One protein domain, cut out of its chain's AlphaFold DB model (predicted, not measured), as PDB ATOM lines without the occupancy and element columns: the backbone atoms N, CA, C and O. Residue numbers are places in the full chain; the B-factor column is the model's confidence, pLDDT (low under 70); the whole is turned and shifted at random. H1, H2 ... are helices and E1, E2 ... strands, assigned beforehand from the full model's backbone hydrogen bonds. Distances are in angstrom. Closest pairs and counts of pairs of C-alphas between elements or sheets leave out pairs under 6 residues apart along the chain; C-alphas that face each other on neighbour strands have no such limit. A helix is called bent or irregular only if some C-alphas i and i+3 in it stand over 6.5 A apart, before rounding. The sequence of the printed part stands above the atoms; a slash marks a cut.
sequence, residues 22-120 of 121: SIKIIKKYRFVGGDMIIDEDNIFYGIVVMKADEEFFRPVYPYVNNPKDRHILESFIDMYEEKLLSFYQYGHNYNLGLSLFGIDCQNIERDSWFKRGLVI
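This is residues 22 to 120 of the 121 residues of an uncharacterized protein of Streptococcus pneumoniae (UniProt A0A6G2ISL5). A narrow, twisted sheet of three antiparallel strands, E1, E2 and E3, is covered on one face by the long, kinked helix H1, while the short helices H2 and H3 lie away from the sheet. The long loop of residues 30 to 42, between E1 and E2, lies toward one end of the longest axis, and the link from H2 to H3 lies toward the other. Short pairings run from E2 to residues 63 to 64 and from these to residues 118 to 119, tying the last residues to the sheet. The 99 printed residues hold three named strands followed by three named helices, in the order E1 E2 E3 H1 H2 H3, and the sheet order is E1 - E2 - E3; the class is mixed, helices and strands. The whole is compact, with a radius of gyration of the C-alphas of 13.8 A and spans of 39 by 33 by 25 A.

Begin with the sheet: find C-alpha 22 at (82.566, 28.275, 90.770), where E1 starts, and follow residues 22 to 29 over 21.8 A. E2, residues 43 to 51, begins at C-alpha 43 at (79.361, 28.624, 68.388) and is the longest strand, 25.0 A. E3 is residues 54 to 57, 9.2 A long. H1 is residues 67 to 88, 23.7 A from first to last C-alpha, with a kink of 82 degrees near residue 82; it is irregular, with C-alphas 79 and 82 8.5 A apart. H2 is residues 96 to 101, 8.5 A, and H3 is residues 107 to 115, 11.7 A, ending at C-alpha 115 at (88.988, 12.197, 70.928).

Look first at the meander E1 E2 E3, in which each strand is the antiparallel neighbour of the one before; E1 and E3 are edge strands, and E2 is the inner strand. E1 and E2 form a hairpin at 148 degrees, and you will find N 24 and O 48 at 2.9 A and N 28 and O 44 at 2.8 A, within hydrogen-bond range. E2 and E3 form a hairpin too, with N 49 and O 57 at 2.8 A and N 51 and O 54 at 2.9 A. The sheet is only just strongly twisted, its C-alphas lying up to 4.3 A off the best plane. H1 is on one face of the sheet, making two layers, a helix layer and a sheet layer, at a height over the sheet of 6.9 A. It is only just over E1, with 3 of its C-alphas falling on that strand, and runs slantwise to the strands, at 43 degrees to E1 on the local plane. The closest C-alphas of H1 and E2 are those of Pro 67 and Phe 44, 5.3 A apart. With residues 83 to 87 alone, H1 only just touches H2, with 3 pairs of C-alphas within 8 A; the closest are those of Lys 83 and Leu 100, 7.1 A apart, and the lines are about perpendicular at 84 degrees. H2 touches H3 at a steep tilt of 58 degrees, opposite ways, and the closest C-alphas are those of Gly 97 and Arg 110, 7.1 A apart. H1 and H3 are only just apart, at 8.1 A. Neither H2 nor H3 is on the sheet. Every O i to N i+4 pair is within hydrogen-bond range in H2 and H3, but 13 of 18 are in H1.

The two C-alphas farthest apart are those of Ile 38 and Asp 104, at 39.6 A. The printed part runs from 22 to 120 and has no cut. The link from E1 to E2, 13 residues, is long; its C-alphas lie 15 to 23 A from the mean of the C-alphas. The mean pLDDT of the printed part is 89.0, and residues 104 to 107 are under 70.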
ATOM      1  N   SER A  22      83.378  29.293  91.435       95.62
ATOM      2  CA  SER A  22      82.566  28.275  90.770       95.62
ATOM      3  C   SER A  22      82.807  28.319  89.270       95.62
ATOM      4  O   SER A  22      83.290  29.318  88.731       95.62
ATOM      5  N   ILE A  23      82.486  27.227  88.582       96.94
ATOM      6  CA  ILE A  23      82.640  27.123  87.133       96.94
ATOM      7  C   ILE A  23      81.263  27.216  86.485       96.94
ATOM      8  O   ILE A  23      80.346  26.475  86.827       96.94
ATOM      9  N   LYS A  24      81.116  28.108  85.503       97.25
ATOM     10  CA  LYS A  24      79.941  28.150  84.626       97.25
ATOM     11  C   LYS A  24      80.354  27.835  83.196       97.25
ATOM     12  O   LYS A  24      81.349  28.356  82.691       97.25
ATOM     13  N   ILE A  25      79.558  27.013  82.520       97.56
ATOM     14  CA  ILE A  25      79.695  26.801  81.078       97.56
ATOM     15  C   ILE A  25      79.063  27.982  80.354       97.56
ATOM     16  O   ILE A  25      77.900  28.313  80.583       97.56
ATOM     17  N   ILE A  26      79.819  28.581  79.441       96.38
ATOM     18  CA  ILE A  26      79.383  29.718  78.637       96.38
ATOM     19  C   ILE A  26      79.498  29.422  77.150       96.38
ATOM     20  O   ILE A  26      80.400  28.723  76.680       96.38
ATOM     21  N   LYS A  27      78.573  30.017  76.403       94.38
ATOM     22  CA  LYS A  27      78.621  30.094  74.950       94.38
ATOM     23  C   LYS A  27      79.709  31.089  74.532       94.38
ATOM     24  O   LYS A  27      79.751  32.207  75.047       94.38
ATOM     25  N   LYS A  28      80.577  30.694  73.606       91.69
ATOM     26  CA  LYS A  28      81.648  31.519  73.031       91.69
ATOM     27  C   LYS A  28      81.492  31.584  71.506       91.69
ATOM     28  O   LYS A  28      80.868  30.712  70.903       91.69
ATOM     29  N   TYR A  29      82.059  32.631  70.909       88.69
ATOM     30  CA  TYR A  29      81.977  32.920  69.476       88.69
ATOM     31  C   TYR A  29      83.375  32.999  68.875       88.69
ATOM     32  O   TYR A  29      84.310  33.475  69.528       88.69
ATOM     33  N   ARG A  30      83.521  32.520  67.641       84.75
ATOM     34  CA  ARG A  30      84.770  32.645  66.886       84.75
ATOM     35  C   ARG A  30      84.881  34.044  66.285       84.75
ATOM     36  O   ARG A  30      83.887  34.631  65.861       84.75
ATOM     37  N   PHE A  31      86.110  34.546  66.230       81.75
ATOM     38  CA  PHE A  31      86.445  35.762  65.498       81.75
ATOM     39  C   PHE A  31      87.190  35.383  64.221       81.75
ATOM     40  O   PHE A  31      88.158  34.623  64.277       81.75
ATOM     41  N   VAL A  32      86.761  35.916  63.081       78.44
ATOM     42  CA  VAL A  32      87.429  35.738  61.785       78.44
ATOM     43  C   VAL A  32      87.628  37.113  61.176       78.44
ATOM     44  O   VAL A  32      86.680  37.872  61.031       78.44
ATOM     45  N   GLY A  33      88.876  37.469  60.864       79.44
ATOM     46  CA  GLY A  33      89.186  38.781  60.283       79.44
ATOM     47  C   GLY A  33      88.892  39.982  61.194       79.44
ATOM     48  O   GLY A  33      88.847  41.101  60.704       79.44
ATOM     49  N   GLY A  34      88.711  39.765  62.502       80.19
ATOM     50  CA  GLY A  34      88.308  40.803  63.462       80.19
ATOM     51  C   GLY A  34      86.797  40.872  63.705       80.19
ATOM     52  O   GLY A  34      86.380  41.459  64.701       80.19
ATOM     53  N   ASP A  35      85.999  40.197  62.879       80.69
ATOM     54  CA  ASP A  35      84.549  40.139  63.024       80.69
ATOM     55  C   ASP A  35      84.123  38.937  63.871       80.69
ATOM     56  O   ASP A  35      84.655  37.830  63.738       80.69
ATOM     57  N   MET A  36      83.145  39.150  64.754       79.31
ATOM     58  CA  MET A  36      82.503  38.075  65.507       79.31
ATOM     59  C   MET A  36      81.510  37.351  64.600       79.31
ATOM     60  O   MET A  36      80.549  37.958  64.125       79.31
ATOM     61  N   ILE A  37      81.697  36.047  64.404       76.00
ATOM     62  CA  ILE A  37      80.735  35.240  63.654       76.00
ATOM     63  C   ILE A  37      79.648  34.744  64.610       76.00
ATOM     64  O   ILE A  37      79.909  33.956  65.521       76.00
ATOM     65  N   ILE A  38      78.422  35.217  64.389       75.50
ATOM     66  CA  ILE A  38      77.223  34.851  65.154       75.50
ATOM     67  C   ILE A  38      76.334  33.962  64.273       75.50
ATOM     68  O   ILE A  38      75.204  34.312  63.946       75.50
ATOM     69  N   ASP A  39      76.862  32.818  63.850       78.19
ATOM     70  CA  ASP A  39      76.068  31.735  63.266       78.19
ATOM     71  C   ASP A  39      76.136  30.504  64.178       78.19
ATOM     72  O   ASP A  39      76.998  30.421  65.057       78.19
ATOM     73  N   GLU A  40      75.190  29.575  64.026       72.62
ATOM     74  CA  GLU A  40      75.117  28.412  64.914       72.62
ATOM     75  C   GLU A  40      76.309  27.455  64.763       72.62
ATOM     76  O   GLU A  40      76.703  26.803  65.734       72.62
ATOM     77  N   ASP A  41      76.932  27.441  63.587       76.19
ATOM     78  CA  ASP A  41      78.074  26.590  63.246       76.19
ATOM     79  C   ASP A  41      79.404  27.112  63.834       76.19
ATOM     80  O   ASP A  41      80.378  26.365  63.995       76.19
ATOM     81  N   ASN A  42      79.448  28.390  64.222       80.19
ATOM     82  CA  ASN A  42      80.602  29.072  64.807       80.19
ATOM     83  C   ASN A  42      80.502  29.299  66.317       80.19
ATOM     84  O   ASN A  42      81.380  29.925  66.925       80.19
ATOM     85  N   ILE A  43      79.474  28.728  66.939       89.12
ATOM     86  CA  ILE A  43      79.361  28.624  68.388       89.12
ATOM     87  C   ILE A  43      80.303  27.533  68.895       89.12
ATOM     88  O   ILE A  43      80.438  26.463  68.306       89.12
ATOM     89  N   PHE A  44      80.899  27.773  70.056       93.69
ATOM     90  CA  PHE A  44      81.546  26.736  70.849       93.69
ATOM     91  C   PHE A  44      81.261  26.962  72.338       93.69
ATOM     92  O   PHE A  44      80.797  28.037  72.731       93.69
ATOM     93  N   TYR A  45      81.508  25.960  73.181       96.69
ATOM     94  CA  TYR A  45      81.306  26.084  74.629       96.69
ATOM     95  C   TYR A  45      82.635  25.998  75.355       96.69
ATOM     96  O   TYR A  45      83.442  25.117  75.083       96.69
ATOM     97  N   GLY A  46      82.849  26.901  76.300       96.88
ATOM     98  CA  GLY A  46      83.968  26.839  77.233       96.88
ATOM     99  C   GLY A  46      83.494  27.218  78.622       96.88
ATOM    100  O   GLY A  46      82.291  27.274  78.877       96.88
ATOM    101  N   ILE A  47      84.436  27.521  79.504       96.94
ATOM    102  CA  ILE A  47      84.104  27.898  80.877       96.94
ATOM    103  C   ILE A  47      84.396  29.369  81.174       96.94
ATOM    104  O   ILE A  47      85.168  30.029  80.465       96.94
ATOM    105  N   VAL A  48      83.769  29.847  82.244       96.81
ATOM    106  CA  VAL A  48      84.131  31.035  83.013       96.81
ATOM    107  C   VAL A  48      84.215  30.633  84.484       96.81
ATOM    108  O   VAL A  48      83.416  29.824  84.962       96.81
ATOM    109  N   VAL A  49      85.201  31.178  85.184       96.19
ATOM    110  CA  VAL A  49      85.332  31.062  86.632       96.19
ATOM    111  C   VAL A  49      84.668  32.286  87.239       96.19
ATOM    112  O   VAL A  49      85.019  33.423  86.915       96.19
ATOM    113  N   MET A  50      83.688  32.039  88.092       95.94
ATOM    114  CA  MET A  50      82.960  33.060  88.833       95.94
ATOM    115  C   MET A  50      83.589  33.223  90.209       95.94
ATOM    116  O   MET A  50      84.110  32.247  90.737       95.94
ATOM    117  N   LYS A  51      83.496  34.408  90.805       94.19
ATOM    118  CA  LYS A  51      83.717  34.622  92.237       94.19
ATOM    119  C   LYS A  51      82.441  35.221  92.814       94.19
ATOM    120  O   LYS A  51      82.079  36.336  92.442       94.19
ATOM    121  N   ALA A  52      81.747  34.463  93.661       89.12
ATOM    122  CA  ALA A  52      80.331  34.701  93.945       89.12
ATOM    123  C   ALA A  52      79.527  34.806  92.626       89.12
ATOM    124  O   ALA A  52      79.494  33.846  91.853       89.12
ATOM    125  N   ASP A  53      78.941  35.968  92.327       89.50
ATOM    126  CA  ASP A  53      78.124  36.197  91.126       89.50
ATOM    127  C   ASP A  53      78.838  36.972  90.006       89.50
ATOM    128  O   ASP A  53      78.250  37.211  88.948       89.50
ATOM    129  N   GLU A  54      80.112  37.326  90.187       93.12
ATOM    130  CA  GLU A  54      80.885  38.105  89.214       93.12
ATOM    131  C   GLU A  54      81.841  37.228  88.396       93.12
ATOM    132  O   GLU A  54      82.421  36.267  88.908       93.12
ATOM    133  N   GLU A  55      82.022  37.552  87.108       94.44
ATOM    134  CA  GLU A  55      83.042  36.901  86.280       94.44
ATOM    135  C   GLU A  55      84.433  37.259  86.819       94.44
ATOM    136  O   GLU A  55      84.883  38.398  86.708       94.44
ATOM    137  N   PHE A  56      85.129  36.277  87.385       94.12
ATOM    138  CA  PHE A  56      86.488  36.451  87.885       94.12
ATOM    139  C   PHE A  56      87.516  36.233  86.778       94.12
ATOM    140  O   PHE A  56      88.457  37.011  86.623       94.12
ATOM    141  N   PHE A  57      87.340  35.167  85.997       94.06
ATOM    142  CA  PHE A  57      88.294  34.800  84.964       94.06
ATOM    143  C   PHE A  57      87.640  34.030  83.825       94.06
ATOM    144  O   PHE A  57      86.869  33.099  84.045       94.06
ATOM    145  N   ARG A  58      87.991  34.377  82.585       93.44
ATOM    146  CA  ARG A  58      87.489  33.711  81.381       93.44
ATOM    147  C   ARG A  58      88.626  32.945  80.704       93.44
ATOM    148  O   ARG A  58      89.299  33.505  79.835       93.44
ATOM    149  N   PRO A  59      88.868  31.684  81.091       93.12
ATOM    150  CA  PRO A  59      89.986  30.938  80.548       93.12
ATOM    151  C   PRO A  59      89.756  30.558  79.084       93.12
ATOM    152  O   PRO A  59      88.620  30.495  78.596       93.12
ATOM    153  N   VAL A  60      90.852  30.312  78.366       91.50
ATOM    154  CA  VAL A  60      90.795  29.842  76.972       91.50
ATOM    155  C   VAL A  60      90.310  28.393  76.940       91.50
ATOM    156  O   VAL A  60      89.338  28.094  76.251       91.50
ATOM    157  N   TYR A  61      90.945  27.537  77.741       93.50
ATOM    158  CA  TYR A  61      90.639  26.116  77.914       93.50
ATOM    159  C   TYR A  61      89.914  25.874  79.248       93.50
ATOM    160  O   TYR A  61      89.918  26.766  80.089       93.50
ATOM    161  N   PRO A  62      89.311  24.696  79.464       95.38
ATOM    162  CA  PRO A  62      88.893  23.751  78.437       95.38
ATOM    163  C   PRO A  62      87.726  24.306  77.607       95.38
ATOM    164  O   PRO A  62      86.969  25.180  78.045       95.38
ATOM    165  N   TYR A  63      87.570  23.787  76.391       96.56
ATOM    166  CA  TYR A  63      86.410  24.079  75.550       96.56
ATOM    167  C   TYR A  63      86.092  22.917  74.606       96.56
ATOM    168  O   TYR A  63      86.954  22.095  74.306       96.56
ATOM    169  N   VAL A  64      84.858  22.866  74.114       96.62
ATOM    170  CA  VAL A  64      84.410  21.945  73.061       96.62
ATOM    171  C   VAL A  64      84.050  22.740  71.818       96.62
ATOM    172  O   VAL A  64      83.296  23.709  71.891       96.62
ATOM    173  N   ASN A  65      84.612  22.346  70.674       91.06
ATOM    174  CA  ASN A  65      84.472  23.078  69.410       91.06
ATOM    175  C   ASN A  65      83.104  22.920  68.747       91.06
ATOM    176  O   ASN A  65      82.697  23.791  67.979       91.06
ATOM    177  N   ASN A  66      82.438  21.797  68.996       90.69
ATOM    178  CA  ASN A  66      81.134  21.486  68.441       90.69
ATOM    179  C   ASN A  66      80.065  21.764  69.509       90.69
ATOM    180  O   ASN A  66      80.153  21.207  70.605       90.69
ATOM    181  N   PRO A  67      79.035  22.577  69.217       89.75
ATOM    182  CA  PRO A  67      77.947  22.847  70.156       89.75
ATOM    183  C   PRO A  67      77.267  21.590  70.719       89.75
ATOM    184  O   PRO A  67      76.802  21.607  71.859       89.75
ATOM    185  N   LYS A  68      77.233  20.492  69.950       92.00
ATOM    186  CA  LYS A  68      76.642  19.206  70.368       92.00
ATOM    187  C   LYS A  68      77.430  18.520  71.491       92.00
ATOM    188  O   LYS A  68      76.866  17.730  72.245       92.00
ATOM    189  N   ASP A  69      78.697  18.884  71.659       94.88
ATOM    190  CA  ASP A  69      79.616  18.255  72.605       94.88
ATOM    191  C   ASP A  69      79.609  18.938  73.983       94.88
ATOM    192  O   ASP A  69      80.420  18.603  74.844       94.88
ATOM    193  N   ARG A  70      78.674  19.866  74.248       95.62
ATOM    194  CA  ARG A  70      78.532  20.543  75.557       95.62
ATOM    195  C   ARG A  70      78.532  19.564  76.739       95.62
ATOM    196  O   ARG A  70      79.185  19.823  77.742       95.62
ATOM    197  N   HIS A  71      77.866  18.423  76.587       97.19
ATOM    198  CA  HIS A  71      77.777  17.374  77.606       97.19
ATOM    199  C   HIS A  71      79.135  16.739  77.971       97.19
ATOM    200  O   HIS A  71      79.328  16.258  79.088       97.19
ATOM    201  N   ILE A  72      80.109  16.748  77.054       98.00
ATOM    202  CA  ILE A  72      81.478  16.286  77.326       98.00
ATOM    203  C   ILE A  72      82.210  17.293  78.209       98.00
ATOM    204  O   ILE A  72      82.925  16.879  79.119       98.00
ATOM    205  N   LEU A  73      82.012  18.595  77.972       97.94
ATOM    206  CA  LEU A  73      82.557  19.647  78.830       97.94
ATOM    207  C   LEU A  73      81.951  19.583  80.240       97.94
ATOM    208  O   LEU A  73      82.693  19.707  81.206       97.94
ATOM    209  N   GLU A  74      80.644  19.336  80.357       98.19
ATOM    210  CA  GLU A  74      79.970  19.087  81.646       98.19
ATOM    211  C   GLU A  74      80.617  17.912  82.383       98.19
ATOM    212  O   GLU A  74      81.138  18.087  83.477       98.19
ATOM    213  N   SER A  75      80.714  16.752  81.721       98.06
ATOM    214  CA  SER A  75      81.330  15.549  82.304       98.06
ATOM    215  C   SER A  75      82.780  15.772  82.751       98.06
ATOM    216  O   SER A  75      83.251  15.142  83.693       98.06
ATOM    217  N   PHE A  76      83.519  16.615  82.028       97.44
ATOM    218  CA  PHE A  76      84.890  16.963  82.375       97.44
ATOM    219  C   PHE A  76      84.952  17.859  83.612       97.44
ATOM    220  O   PHE A  76      85.769  17.620  84.497       97.44
ATOM    221  N   ILE A  77      84.093  18.878  83.686       97.56
ATOM    222  CA  ILE A  77      84.013  19.762  84.852       97.56
ATOM    223  C   ILE A  77      83.627  18.946  86.080       97.56
ATOM    224  O   ILE A  77      84.358  19.003  87.057       97.56
ATOM    225  N   ASP A  78      82.596  18.108  85.996       97.75
ATOM    226  CA  ASP A  78      82.161  17.256  87.111       97.75
ATOM    227  C   ASP A  78      83.298  16.361  87.641       97.75
ATOM    228  O   ASP A  78      83.386  16.083  88.835       97.75
ATOM    229  N   MET A  79      84.201  15.918  86.760       96.38
ATOM    230  CA  MET A  79      85.332  15.063  87.126       96.38
ATOM    231  C   MET A  79      86.520  15.828  87.727       96.38
ATOM    232  O   MET A  79      87.235  15.276  88.566       96.38
ATOM    233  N   TYR A  80      86.774  17.065  87.291       95.50
ATOM    234  CA  TYR A  80      87.976  17.820  87.668       95.50
ATOM    235  C   TYR A  80      87.690  19.167  88.341       95.50
ATOM    236  O   TYR A  80      88.621  19.958  88.472       95.50
ATOM    237  N   GLU A  81      86.461  19.444  88.779       95.12
ATOM    238  CA  GLU A  81      86.028  20.756  89.286       95.12
ATOM    239  C   GLU A  81      86.998  21.332  90.321       95.12
ATOM    240  O   GLU A  81      87.537  22.419  90.122       95.12
ATOM    241  N   GLU A  82      87.316  20.571  91.371       94.12
ATOM    242  CA  GLU A  82      88.239  21.011  92.423       94.12
ATOM    243  C   GLU A  82      89.635  21.349  91.878       94.12
ATOM    244  O   GLU A  82      90.234  22.364  92.249       94.12
ATOM    245  N   LYS A  83      90.155  20.532  90.952       93.12
ATOM    246  CA  LYS A  83      91.462  20.770  90.324       93.12
ATOM    247  C   LYS A  83      91.428  22.004  89.425       93.12
ATOM    248  O   LYS A  83      92.381  22.778  89.433       93.12
ATOM    249  N   LEU A  84      90.344  22.203  88.675       94.44
ATOM    250  CA  LEU A  84      90.145  23.373  87.821       94.44
ATOM    251  C   LEU A  84      90.064  24.651  88.658       94.44
ATOM    252  O   LEU A  84      90.745  25.624  88.344       94.44
ATOM    253  N   LEU A  85      89.291  24.653  89.743       94.38
ATOM    254  CA  LEU A  85      89.182  25.800  90.646       94.38
ATOM    255  C   LEU A  85      90.521  26.126  91.316       94.38
ATOM    256  O   LEU A  85      90.928  27.287  91.342       94.38
ATOM    257  N   SER A  86      91.243  25.104  91.783       92.25
ATOM    258  CA  SER A  86      92.589  25.263  92.346       92.25
ATOM    259  C   SER A  86      93.587  25.807  91.319       92.25
ATOM    260  O   SER A  86      94.405  26.669  91.638       92.25
ATOM    261  N   PHE A  87      93.496  25.370  90.063       92.00
ATOM    262  CA  PHE A  87      94.344  25.866  88.983       92.00
ATOM    263  C   PHE A  87      94.025  27.324  88.617       92.00
ATOM    264  O   PHE A  87      94.924  28.157  88.492       92.00
ATOM    265  N   TYR A  88      92.741  27.665  88.483       93.12
ATOM    266  CA  TYR A  88      92.310  28.985  88.025       93.12
ATOM    267  C   TYR A  88      92.221  30.054  89.105       93.12
ATOM    268  O   TYR A  88      92.005  31.216  88.759       93.12
ATOM    269  N   GLN A  89      92.428  29.729  90.382       91.31
ATOM    270  CA  GLN A  89      92.349  30.707  91.474       91.31
ATOM    271  C   GLN A  89      93.276  31.926  91.294       91.31
ATOM    272  O   GLN A  89      93.023  32.982  91.869       91.31
ATOM    273  N   TYR A  90      94.323  31.798  90.472       87.19
ATOM    274  CA  TYR A  90      95.279  32.866  90.163       87.19
ATOM    275  C   TYR A  90      95.086  33.506  88.775       87.19
ATOM    276  O   TYR A  90      95.863  34.375  88.386       87.19
ATOM    277  N   GLY A  91      94.068  33.096  88.006       83.25
ATOM    278  CA  GLY A  91      93.787  33.661  86.680       83.25
ATOM    279  C   GLY A  91      94.825  33.300  85.607       83.25
ATOM    280  O   GLY A  91      95.085  34.083  84.693       83.25
ATOM    281  N   HIS A  92      95.456  32.130  85.715       81.19
ATOM    282  CA  HIS A  92      96.429  31.645  84.734       81.19
ATOM    283  C   HIS A  92      95.793  30.675  83.727       81.19
ATOM    284  O   HIS A  92      94.846  29.963  84.040       81.19
ATOM    285  N   ASN A  93      96.320  30.663  82.498       77.31
ATOM    286  CA  ASN A  93      95.794  29.869  81.375       77.31
ATOM    287  C   ASN A  93      96.790  28.851  80.800       77.31
ATOM    288  O   ASN A  93      96.434  28.115  79.886       77.31
ATOM    289  N   TYR A  94      98.043  28.856  81.253       77.75
ATOM    290  CA  TYR A  94      99.106  28.055  80.650       77.75
ATOM    291  C   TYR A  94      99.259  26.709  81.354       77.75
ATOM    292  O   TYR A  94      99.243  26.644  82.579       77.75
ATOM    293  N   ASN A  95      99.505  25.658  80.570       83.50
ATOM    294  CA  ASN A  95      99.830  24.317  81.056       83.50
ATOM    295  C   ASN A  95      98.691  23.653  81.853       83.50
ATOM    296  O   ASN A  95      98.962  22.932  82.816       83.50
ATOM    297  N   LEU A  96      97.426  23.862  81.463       88.31
ATOM    298  CA  LEU A  96      96.293  23.199  82.119       88.31
ATOM    299  C   LEU A  96      96.418  21.681  81.977       88.31
ATOM    300  O   LEU A  96      96.246  20.952  82.952       88.31
ATOM    301  N   GLY A  97      96.759  21.204  80.774       86.19
ATOM    302  CA  GLY A  97      96.952  19.777  80.530       86.19
ATOM    303  C   GLY A  97      98.041  19.197  81.433       86.19
ATOM    304  O   GLY A  97      97.842  18.161  82.058       86.19
ATOM    305  N   LEU A  98      99.155  19.916  81.576       87.12
ATOM    306  CA  LEU A  98     100.239  19.522  82.473       87.12
ATOM    307  C   LEU A  98      99.801  19.500  83.942       87.12
ATOM    308  O   LEU A  98     100.146  18.578  84.674       87.12
ATOM    309  N   SER A  99      99.035  20.502  84.375       87.75
ATOM    310  CA  SER A  99      98.559  20.596  85.756       87.75
ATOM    311  C   SER A  99      97.579  19.484  86.118       87.75
ATOM    312  O   SER A  99      97.535  19.073  87.275       87.75
ATOM    313  N   LEU A 100      96.766  19.028  85.164       89.12
ATOM    314  CA  LEU A 100      95.770  17.987  85.407       89.12
ATOM    315  C   LEU A 100      96.342  16.573  85.268       89.12
ATOM    316  O   LEU A 100      95.948  15.698  86.041       89.12
ATOM    317  N   PHE A 101      97.259  16.364  84.317       87.75
ATOM    318  CA  PHE A 101      97.701  15.030  83.888       87.75
ATOM    319  C   PHE A 101      99.200  14.742  84.106       87.75
ATOM    320  O   PHE A 101      99.621  13.598  83.961       87.75
ATOM    321  N   GLY A 102     100.010  15.732  84.497       83.44
ATOM    322  CA  GLY A 102     101.446  15.565  84.757       83.44
ATOM    323  C   GLY A 102     102.342  15.615  83.509       83.44
ATOM    324  O   GLY A 102     101.883  15.881  82.400       83.44
ATOM    325  N   ILE A 103     103.657  15.421  83.716       70.88
ATOM    326  CA  ILE A 103     104.719  15.539  82.684       70.88
ATOM    327  C   ILE A 103     104.946  14.216  81.925       70.88
ATOM    328  O   ILE A 103     105.524  14.212  80.838       70.88
ATOM    329  N   ASP A 104     104.473  13.090  82.459       58.84
ATOM    330  CA  ASP A 104     104.765  11.780  81.886       58.84
ATOM    331  C   ASP A 104     103.900  11.446  80.667       58.84
ATOM    332  O   ASP A 104     102.822  11.992  80.444       58.84
ATOM    333  N   CYS A 105     104.367  10.468  79.890       48.34
ATOM    334  CA  CYS A 105     103.752   9.868  78.699       48.34
ATOM    335  C   CYS A 105     102.331   9.279  78.897       48.34
ATOM    336  O   CYS A 105     101.817   8.592  78.013       48.34
ATOM    337  N   GLN A 106     101.646   9.601  79.996       54.66
ATOM    338  CA  GLN A 106     100.231   9.331  80.261       54.66
ATOM    339  C   GLN A 106      99.302  10.340  79.567       54.66
ATOM    340  O   GLN A 106      98.286  10.770  80.108       54.66
ATOM    341  N   ASN A 107      99.577  10.630  78.295       67.81
ATOM    342  CA  ASN A 107      98.655  11.366  77.430       67.81
ATOM    343  C   ASN A 107      97.357  10.606  77.135       67.81
ATOM    344  O   ASN A 107      96.494  11.143  76.462       67.81
ATOM    345  N   ILE A 108      97.172   9.384  77.636       83.50
ATOM    346  CA  ILE A 108      96.000   8.555  77.332       83.50
ATOM    347  C   ILE A 108      94.705   9.238  77.776       83.50
ATOM    348  O   ILE A 108      93.743   9.255  77.012       83.50
ATOM    349  N   GLU A 109      94.672   9.817  78.977       88.38
ATOM    350  CA  GLU A 109      93.458  10.444  79.505       88.38
ATOM    351  C   GLU A 109      93.149  11.754  78.775       88.38
ATOM    352  O   GLU A 109      92.044  11.917  78.252       88.38
ATOM    353  N   ARG A 110      94.146  12.635  78.624       88.69
ATOM    354  CA  ARG A 110      94.030  13.861  77.821       88.69
ATOM    355  C   ARG A 110      93.612  13.557  76.382       88.69
ATOM    356  O   ARG A 110      92.699  14.187  75.856       88.69
ATOM    357  N   ASP A 111      94.242  12.572  75.751       89.56
ATOM    358  CA  ASP A 111      93.929  12.159  74.386       89.56
ATOM    359  C   ASP A 111      92.539  11.504  74.309       89.56
ATOM    360  O   ASP A 111      91.861  11.636  73.289       89.56
ATOM    361  N   SER A 112      92.070  10.833  75.369       92.38
ATOM    362  CA  SER A 112      90.698  10.309  75.443       92.38
ATOM    363  C   SER A 112      89.668  11.437  75.449       92.38
ATOM    364  O   SER A 112      88.674  11.367  74.725       92.38
ATOM    365  N   TRP A 113      89.937  12.510  76.193       94.38
ATOM    366  CA  TRP A 113      89.106  13.708  76.213       94.38
ATOM    367  C   TRP A 113      89.141  14.433  74.868       94.38
ATOM    368  O   TRP A 113      88.090  14.798  74.338       94.38
ATOM    369  N   PHE A 114      90.322  14.544  74.263       93.12
ATOM    370  CA  PHE A 114      90.486  15.136  72.939       93.12
ATOM    371  C   PHE A 114      89.717  14.380  71.854       93.12
ATOM    372  O   PHE A 114      88.998  14.994  71.069       93.12
ATOM    373  N   LYS A 115      89.773  13.042  71.850       94.31
ATOM    374  CA  LYS A 115      88.988  12.197  70.928       94.31
ATOM    375  C   LYS A 115      87.478  12.373  71.087       94.31
ATOM    376  O   LYS A 115      86.745  12.123  70.136       94.31
ATOM    377  N   ARG A 116      87.018  12.794  72.267       95.06
ATOM    378  CA  ARG A 116      85.612  13.122  72.532       95.06
ATOM    379  C   ARG A 116      85.245  14.543  72.102       95.06
ATOM    380  O   ARG A 116      84.069  14.850  72.111       95.06
ATOM    381  N   GLY A 117      86.200  15.393  71.717       94.12
ATOM    382  CA  GLY A 117      85.949  16.765  71.254       94.12
ATOM    383  C   GLY A 117      86.331  17.863  72.253       94.12
ATOM    384  O   GLY A 117      86.133  19.045  71.959       94.12
ATOM    385  N   LEU A 118      86.897  17.502  73.410       95.94
ATOM    386  CA  LEU A 118      87.361  18.454  74.420       95.94
ATOM    387  C   LEU A 118      88.794  18.909  74.136       95.94
ATOM    388  O   LEU A 118      89.712  18.100  74.044       95.94
ATOM    389  N   VAL A 119      89.011  20.215  74.061       93.88
ATOM    390  CA  VAL A 119      90.337  20.797  73.861       93.88
ATOM    391  C   VAL A 119      90.900  21.284  75.192       93.88
ATOM    392  O   VAL A 119      90.272  22.077  75.895       93.88
ATOM    393  N   ILE A 120      92.108  20.819  75.508       90.69
ATOM    394  CA  ILE A 120      92.890  21.142  76.706       90.69
ATOM    395  C   ILE A 120      94.330  21.404  76.245       90.69
ATOM    396  O   ILE A 120      94.851  20.622  75.448       90.69
TER     397      ILE A 120